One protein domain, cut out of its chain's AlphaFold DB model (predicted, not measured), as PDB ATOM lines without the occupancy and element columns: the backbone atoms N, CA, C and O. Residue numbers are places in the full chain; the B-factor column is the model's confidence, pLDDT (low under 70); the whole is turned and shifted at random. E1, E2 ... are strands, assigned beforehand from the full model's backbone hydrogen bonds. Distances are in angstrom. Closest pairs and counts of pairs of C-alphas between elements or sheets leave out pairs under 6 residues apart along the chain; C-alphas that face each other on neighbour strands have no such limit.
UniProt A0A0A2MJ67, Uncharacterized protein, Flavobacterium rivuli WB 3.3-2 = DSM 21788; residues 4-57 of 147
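This is residues 4 to 57 of the 147 residues of an uncharacterized protein of Flavobacterium rivuli WB 3.3-2 = DSM 21788 (UniProt A0A0A2MJ67). Look for a small three-strand sheet, made of the hairpin E1 and E2 with short E3 along the other side of E1, and a separate two-strand hairpin, E4 and E5, set close by with E4 nearest to the end of E1 and the start of E2. A long loop, residues 31 to 43, joins the two sheets. The printed part has 54 residues with no named helix and five strands, E1 to E5 in chain order; the sheets run E2 - E1 - E3 and E4 - E5, both antiparallel. The class is all strand, though only 22 of the 54 residues are in named elements. The whole is compact, with a radius of gyration of the C-alphas of 10.8 A, and spans 33 by 22 by 15 A.

Begin with the inner strand of the larger sheet, E1, residues 4 to 8. Its hairpin partner E2, residues 15 to 20, is antiparallel to it at 146 degrees between directions; look at N 5 and O 18, 2.8 A apart, and N 7 and O 16, 2.9 A, both within hydrogen-bond range. E3, residues 28 to 30, is the other edge strand, antiparallel to E1 at 140 degrees, with N 4 and O 29 within hydrogen-bond range at 2.8 A. E2 and E3 are only just apart, their closest C-alphas 8.2 A from each other. Move outward to E4, residues 44 to 47, and E5, residues 50 to 53, an antiparallel hairpin at 137 degrees; N 45 and O 52 are within hydrogen-bond range at 2.8 A. The closest C-alphas of E1 and E4 are those of Glu 8 and Ile 46, 7.1 A apart; those of E2 and E4 are Ile 15 and Lys 45, 6.4 A. E1 and E5 are only just apart, at 8.1 A; E3 is apart from both E4 and E5.

Find C-alpha 4 at (-22.587, -38.110, 40.139); from there E1 runs 13.0 A to Glu 8. E2, the longest strand, begins at C-alpha 15, (-27.080, -44.437, 31.540), and covers 14.9 A to Thr 20. E3 runs 6.9 A from Val 28 to Pro 30, and E4 9.5 A from Ile 44 to Val 47. E5 runs 10.0 A from Gln 50 and ends at C-alpha 53, (-29.111, -34.426, 25.148).

The two C-alphas farthest apart are those of Ser 21 and Thr 57, 34.2 A. The printed part, residues 4 to 57, has no cut. The link from E3 to E4 is long, with 13 residues; E4 to E5 is tight, and the other two are short. Mean pLDDT of the printed part is 90.8, and no printed residue is under 70.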
ATOM      1  N   TYR A   4     -22.167 -36.859  40.739       96.25
ATOM      2  CA  TYR A   4     -22.587 -38.110  40.139       96.25
ATOM      3  C   TYR A   4     -21.841 -38.361  38.836       96.25
ATOM      4  O   TYR A   4     -21.767 -37.480  37.984       96.25
ATOM      5  N   LEU A   5     -21.330 -39.578  38.679       95.69
ATOM      6  CA  LEU A   5     -20.710 -40.064  37.454       95.69
ATOM      7  C   LEU A   5     -21.753 -40.806  36.615       95.69
ATOM      8  O   LEU A   5     -22.386 -41.746  37.102       95.69
ATOM      9  N   ALA A   6     -21.909 -40.390  35.361       94.81
ATOM     10  CA  ALA A   6     -22.690 -41.110  34.369       94.81
ATOM     11  C   ALA A   6     -21.937 -42.357  33.895       94.81
ATOM     12  O   ALA A   6     -20.761 -42.285  33.545       94.81
ATOM     13  N   THR A   7     -22.616 -43.499  33.863       92.75
ATOM     14  CA  THR A   7     -22.074 -44.757  33.333       92.75
ATOM     15  C   THR A   7     -23.092 -45.391  32.397       92.75
ATOM     16  O   THR A   7     -24.278 -45.451  32.729       92.75
ATOM     17  N   GLU A   8     -22.642 -45.854  31.231       89.50
ATOM     18  CA  GLU A   8     -23.487 -46.615  30.310       89.50
ATOM     19  C   GLU A   8     -23.787 -48.005  30.866       89.50
ATOM     20  O   GLU A   8     -22.935 -48.662  31.466       89.50
ATOM     21  N   ILE A   9     -25.007 -48.477  30.631       84.19
ATOM     22  CA  ILE A   9     -25.358 -49.868  30.889       84.19
ATOM     23  C   ILE A   9     -24.943 -50.690  29.667       84.19
ATOM     24  O   ILE A   9     -25.418 -50.407  28.565       84.19
ATOM     25  N   PRO A  10     -24.123 -51.743  29.835       81.94
ATOM     26  CA  PRO A  10     -23.736 -52.600  28.723       81.94
ATOM     27  C   PRO A  10     -24.952 -53.118  27.947       81.94
ATOM     28  O   PRO A  10     -25.921 -53.599  28.539       81.94
ATOM     29  N   ASN A  11     -24.877 -53.040  26.616       76.12
ATOM     30  CA  ASN A  11     -25.904 -53.510  25.676       76.12
ATOM     31  C   ASN A  11     -27.277 -52.834  25.806       76.12
ATOM     32  O   ASN A  11     -28.273 -53.372  25.322       76.12
ATOM     33  N   LYS A  12     -27.360 -51.670  26.455       76.31
ATOM     34  CA  LYS A  12     -28.598 -50.897  26.546       76.31
ATOM     35  C   LYS A  12     -28.316 -49.424  26.252       76.31
ATOM     36  O   LYS A  12     -27.264 -48.930  26.641       76.31
ATOM     37  N   PRO A  13     -29.253 -48.673  25.650       71.88
ATOM     38  CA  PRO A  13     -29.058 -47.247  25.372       71.88
ATOM     39  C   PRO A  13     -29.161 -46.374  26.638       71.88
ATOM     40  O   PRO A  13     -29.417 -45.173  26.542       71.88
ATOM     41  N   TYR A  14     -29.017 -46.956  27.831       84.56
ATOM     42  CA  TYR A  14     -29.297 -46.325  29.114       84.56
ATOM     43  C   TYR A  14     -28.014 -45.915  29.821       84.56
ATOM     44  O   TYR A  14     -26.994 -46.597  29.739       84.56
ATOM     45  N   ILE A  15     -28.111 -44.836  30.590       89.88
ATOM     46  CA  ILE A  15     -27.080 -44.437  31.540       89.88
ATOM     47  C   ILE A  15     -27.675 -44.429  32.945       89.88
ATOM     48  O   ILE A  15     -28.861 -44.138  33.116       89.88
ATOM     49  N   TYR A  16     -26.860 -44.721  33.950       88.00
ATOM     50  CA  TYR A  16     -27.197 -44.463  35.345       88.00
ATOM     51  C   TYR A  16     -26.171 -43.520  35.968       88.00
ATOM     52  O   TYR A  16     -25.068 -43.337  35.454       88.00
ATOM     53  N   PHE A  17     -26.549 -42.942  37.103       92.06
ATOM     54  CA  PHE A  17     -25.726 -42.007  37.855       92.06
ATOM     55  C   PHE A  17     -25.374 -42.597  39.215       92.06
ATOM     56  O   PHE A  17     -26.262 -42.934  39.998       92.06
ATOM     57  N   GLN A  18     -24.080 -42.716  39.498       93.31
ATOM     58  CA  GLN A  18     -23.558 -43.162  40.792       93.31
ATOM     59  C   GLN A  18     -22.844 -42.018  41.495       93.31
ATOM     60  O   GLN A  18     -22.181 -41.210  40.848       93.31
ATOM     61  N   THR A  19     -22.964 -41.953  42.820       94.00
ATOM     62  CA  THR A  19     -22.217 -40.984  43.625       94.00
ATOM     63  C   THR A  19     -20.724 -41.172  43.409       94.00
ATOM     64  O   THR A  19     -20.237 -42.303  43.435       94.00
ATOM     65  N   THR A  20     -19.996 -40.078  43.235       94.12
ATOM     66  CA  THR A  20     -18.551 -40.101  43.001       94.12
ATOM     67  C   THR A  20     -17.841 -39.049  43.847       94.12
ATOM     68  O   THR A  20     -18.439 -38.050  44.246       94.12
ATOM     69  N   SER A  21     -16.556 -39.278  44.119       93.94
ATOM     70  CA  SER A  21     -15.660 -38.278  44.707       93.94
ATOM     71  C   SER A  21     -15.084 -37.312  43.668       93.94
ATOM     72  O   SER A  21     -14.470 -36.318  44.045       93.94
ATOM     73  N   LEU A  22     -15.245 -37.608  42.373       91.56
ATOM     74  CA  LEU A  22     -14.828 -36.714  41.296       91.56
ATOM     75  C   LEU A  22     -15.718 -35.470  41.288       91.56
ATOM     76  O   LEU A  22     -16.942 -35.576  41.304       91.56
ATOM     77  N   THR A  23     -15.100 -34.295  41.234       91.62
ATOM     78  CA  THR A  23     -15.809 -33.006  41.211       91.62
ATOM     79  C   THR A  23     -15.866 -32.383  39.818       91.62
ATOM     80  O   THR A  23     -16.539 -31.374  39.623       91.62
ATOM     81  N   GLU A  24     -15.163 -32.973  38.852       88.56
ATOM     82  CA  GLU A  24     -15.039 -32.499  37.475       88.56
ATOM     83  C   GLU A  24     -14.906 -33.671  36.491       88.56
ATOM     84  O   GLU A  24     -14.554 -34.789  36.875       88.56
ATOM     85  N   GLY A  25     -15.211 -33.411  35.218       90.88
ATOM     86  CA  GLY A  25     -15.129 -34.383  34.129       90.88
ATOM     87  C   GLY A  25     -16.344 -34.338  33.203       90.88
ATOM     88  O   GLY A  25     -17.439 -33.964  33.612       90.88
ATOM     89  N   ALA A  26     -16.158 -34.770  31.955       90.62
ATOM     90  CA  ALA A  26     -17.189 -34.757  30.910       90.62
ATOM     91  C   ALA A  26     -18.464 -35.557  31.249       90.62
ATOM     92  O   ALA A  26     -19.533 -35.302  30.698       90.62
ATOM     93  N   LEU A  27     -18.343 -36.527  32.160       95.38
ATOM     94  CA  LEU A  27     -19.417 -37.420  32.597       95.38
ATOM     95  C   LEU A  27     -19.865 -37.160  34.041       95.38
ATOM     96  O   LEU A  27     -20.675 -37.916  34.578       95.38
ATOM     97  N   VAL A  28     -19.319 -36.127  34.686       95.06
ATOM     98  CA  VAL A  28     -19.573 -35.813  36.092       95.06
ATOM     99  C   VAL A  28     -20.521 -34.625  36.180       95.06
ATOM    100  O   VAL A  28     -20.234 -33.546  35.670       95.06
ATOM    101  N   LEU A  29     -21.651 -34.810  36.863       94.38
ATOM    102  CA  LEU A  29     -22.629 -33.754  37.116       94.38
ATOM    103  C   LEU A  29     -22.810 -33.523  38.620       94.38
ATOM    104  O   LEU A  29     -22.894 -34.486  39.387       94.38
ATOM    105  N   PRO A  30     -22.945 -32.264  39.072       95.00
ATOM    106  CA  PRO A  30     -23.425 -32.000  40.417       95.00
ATOM    107  C   PRO A  30     -24.895 -32.416  40.527       95.00
ATOM    108  O   PRO A  30     -25.667 -32.280  39.576       95.00
ATOM    109  N   LYS A  31     -25.319 -32.835  41.722       92.56
ATOM    110  CA  LYS A  31     -26.707 -33.235  42.013       92.56
ATOM    111  C   LYS A  31     -27.763 -32.238  41.523       92.56
ATOM    112  O   LYS A  31     -28.826 -32.648  41.074       92.56
ATOM    113  N   ALA A  32     -27.471 -30.939  41.609       92.75
ATOM    114  CA  ALA A  32     -28.377 -29.869  41.186       92.75
ATOM    115  C   ALA A  32     -28.665 -29.868  39.673       92.75
ATOM    116  O   ALA A  32     -29.732 -29.426  39.262       92.75
ATOM    117  N   ASN A  33     -27.739 -30.394  38.866       93.06
ATOM    118  CA  ASN A  33     -27.851 -30.447  37.408       93.06
ATOM    119  C   ASN A  33     -28.293 -31.827  36.911       93.06
ATOM    120  O   ASN A  33     -28.362 -32.046  35.704       93.06
ATOM    121  N   LEU A  34     -28.561 -32.771  37.819       92.19
ATOM    122  CA  LEU A  34     -28.988 -34.107  37.445       92.19
ATOM    123  C   LEU A  34     -30.423 -34.042  36.895       92.19
ATOM    124  O   LEU A  34     -31.345 -33.690  37.641       92.19
ATOM    125  N   PRO A  35     -30.650 -34.370  35.611       91.88
ATOM    126  CA  PRO A  35     -31.995 -34.352  35.070       91.88
ATOM    127  C   PRO A  35     -32.832 -35.455  35.710       91.88
ATOM    128  O   PRO A  35     -32.321 -36.495  36.125       91.88
ATOM    129  N   LYS A  36     -34.146 -35.250  35.772       90.69
ATOM    130  CA  LYS A  36     -35.062 -36.303  36.217       90.69
ATOM    131  C   LYS A  36     -35.285 -37.307  35.081       90.69
ATOM    132  O   LYS A  36     -35.389 -36.876  33.930       90.69
ATOM    133  N   PRO A  37     -35.399 -38.611  35.383       89.44
ATOM    134  CA  PRO A  37     -35.834 -39.594  34.401       89.44
ATOM    135  C   PRO A  37     -37.208 -39.237  33.816       89.44
ATOM    136  O   PRO A  37     -38.097 -38.789  34.540       89.44
ATOM    137  N   GLN A  38     -37.378 -39.464  32.519       89.56
ATOM    138  CA  GLN A  38     -38.616 -39.322  31.753       89.56
ATOM    139  C   GLN A  38     -38.846 -40.633  30.997       89.56
ATOM    140  O   GLN A  38     -37.914 -41.147  30.386       89.56
ATOM    141  N   PHE A  39     -40.050 -41.206  31.071       89.06
ATOM    142  CA  PHE A  39     -40.384 -42.479  30.404       89.06
ATOM    143  C   PHE A  39     -39.391 -43.622  30.709       89.06
ATOM    144  O   PHE A  39     -39.037 -44.415  29.848       89.06
ATOM    145  N   GLY A  40     -38.890 -43.677  31.948       83.88
ATOM    146  CA  GLY A  40     -37.932 -44.699  32.386       83.88
ATOM    147  C   GLY A  40     -36.470 -44.458  31.986       83.88
ATOM    148  O   GLY A  40     -35.611 -45.243  32.380       83.88
ATOM    149  N   VAL A  41     -36.154 -43.367  31.276       89.19
ATOM    150  CA  VAL A  41     -34.788 -43.042  30.827       89.19
ATOM    151  C   VAL A  41     -34.361 -41.632  31.234       89.19
ATOM    152  O   VAL A  41     -35.185 -40.739  31.397       89.19
ATOM    153  N   PHE A  42     -33.059 -41.384  31.393       92.50
ATOM    154  CA  PHE A  42     -32.569 -40.005  31.503       92.50
ATOM    155  C   PHE A  42     -32.603 -39.319  30.124       92.50
ATOM    156  O   PHE A  42     -32.253 -39.959  29.127       92.50
ATOM    157  N   PRO A  43     -32.942 -38.016  30.051       93.25
ATOM    158  CA  PRO A  43     -32.992 -37.259  28.794       93.25
ATOM    159  C   PRO A  43     -31.603 -36.957  28.205       93.25
ATOM    160  O   PRO A  43     -31.492 -36.283  27.187       93.25
ATOM    161  N   ILE A  44     -30.543 -37.458  28.837       93.62
ATOM    162  CA  ILE A  44     -29.153 -37.342  28.405       93.62
ATOM    163  C   ILE A  44     -28.556 -38.732  28.161       93.62
ATOM    164  O   ILE A  44     -29.028 -39.741  28.698       93.62
ATOM    165  N   LYS A  45     -27.523 -38.776  27.325       93.25
ATOM    166  CA  LYS A  45     -26.781 -39.973  26.920       93.25
ATOM    167  C   LYS A  45     -25.291 -39.684  26.841       93.25
ATOM    168  O   LYS A  45     -24.894 -38.522  26.834       93.25
ATOM    169  N   ILE A  46     -24.488 -40.739  26.774       93.38
ATOM    170  CA  ILE A  46     -23.057 -40.616  26.522       93.38
ATOM    171  C   ILE A  46     -22.826 -40.776  25.017       93.38
ATOM    172  O   ILE A  46     -23.309 -41.722  24.402       93.38
ATOM    173  N   VAL A  47     -22.128 -39.822  24.407       91.31
ATOM    174  CA  VAL A  47     -21.701 -39.868  23.003       91.31
ATOM    175  C   VAL A  47     -20.252 -39.427  22.966       91.31
ATOM    176  O   VAL A  47     -19.915 -38.362  23.470       91.31
ATOM    177  N   ASN A  48     -19.369 -40.265  22.420       91.12
ATOM    178  CA  ASN A  48     -17.936 -39.965  22.317       91.12
ATOM    179  C   ASN A  48     -17.306 -39.489  23.649       91.12
ATOM    180  O   ASN A  48     -16.458 -38.598  23.668       91.12
ATOM    181  N   GLY A  49     -17.743 -40.068  24.776       90.62
ATOM    182  CA  GLY A  49     -17.251 -39.727  26.117       90.62
ATOM    183  C   GLY A  49     -17.787 -38.415  26.704       90.62
ATOM    184  O   GLY A  49     -17.267 -37.961  27.721       90.62
ATOM    185  N   GLN A  50     -18.805 -37.808  26.092       92.56
ATOM    186  CA  GLN A  50     -19.459 -36.580  26.552       92.56
ATOM    187  C   GLN A  50     -20.932 -36.826  26.873       92.56
ATOM    188  O   GLN A  50     -21.561 -37.706  26.286       92.56
ATOM    189  N   LEU A  51     -21.486 -36.029  27.786       93.75
ATOM    190  CA  LEU A  51     -22.925 -35.998  28.026       93.75
ATOM    191  C   LEU A  51     -23.621 -35.119  26.991       93.75
ATOM    192  O   LEU A  51     -23.374 -33.919  26.906       93.75
ATOM    193  N   GLU A  52     -24.542 -35.719  26.250       93.81
ATOM    194  CA  GLU A  52     -25.350 -35.039  25.245       93.81
ATOM    195  C   GLU A  52     -26.840 -35.249  25.509       93.81
ATOM    196  O   GLU A  52     -27.260 -36.276  26.047       93.81
ATOM    197  N   ASN A  53     -27.660 -34.279  25.102       93.81
ATOM    198  CA  ASN A  53     -29.111 -34.426  25.148       93.81
ATOM    199  C   ASN A  53     -29.569 -35.471  24.130       93.81
ATOM    200  O   ASN A  53     -29.091 -35.525  22.996       93.81
ATOM    201  N   ARG A  54     -30.553 -36.278  24.521       93.56
ATOM    202  CA  ARG A  54     -31.294 -37.107  23.576       93.56
ATOM    203  C   ARG A  54     -32.092 -36.220  22.639       93.56
ATOM    204  O   ARG A  54     -32.607 -35.170  23.024       93.56
ATOM    205  N   THR A  55     -32.206 -36.665  21.401       94.19
ATOM    206  CA  THR A  55     -33.037 -35.993  20.409       94.19
ATOM    207  C   THR A  55     -34.524 -36.157  20.754       94.19
ATOM    208  O   THR A  55     -34.906 -37.141  21.397       94.19
ATOM    209  N   PRO A  56     -35.396 -35.244  20.288       93.75
ATOM    210  CA  PRO A  56     -36.841 -35.402  20.444       93.75
ATOM    211  C   PRO A  56     -37.367 -36.728  19.875       93.75
ATOM    212  O   PRO A  56     -38.248 -37.339  20.468       93.75
ATOM    213  N   THR A  57     -36.797 -37.210  18.766       93.50
ATOM    214  CA  THR A  57     -37.176 -38.488  18.143       93.50
ATOM    215  C   THR A  57     -36.844 -39.689  19.028       93.50
ATOM    216  O   THR A  57     -37.666 -40.591  19.154       93.50
TER     217      THR A  57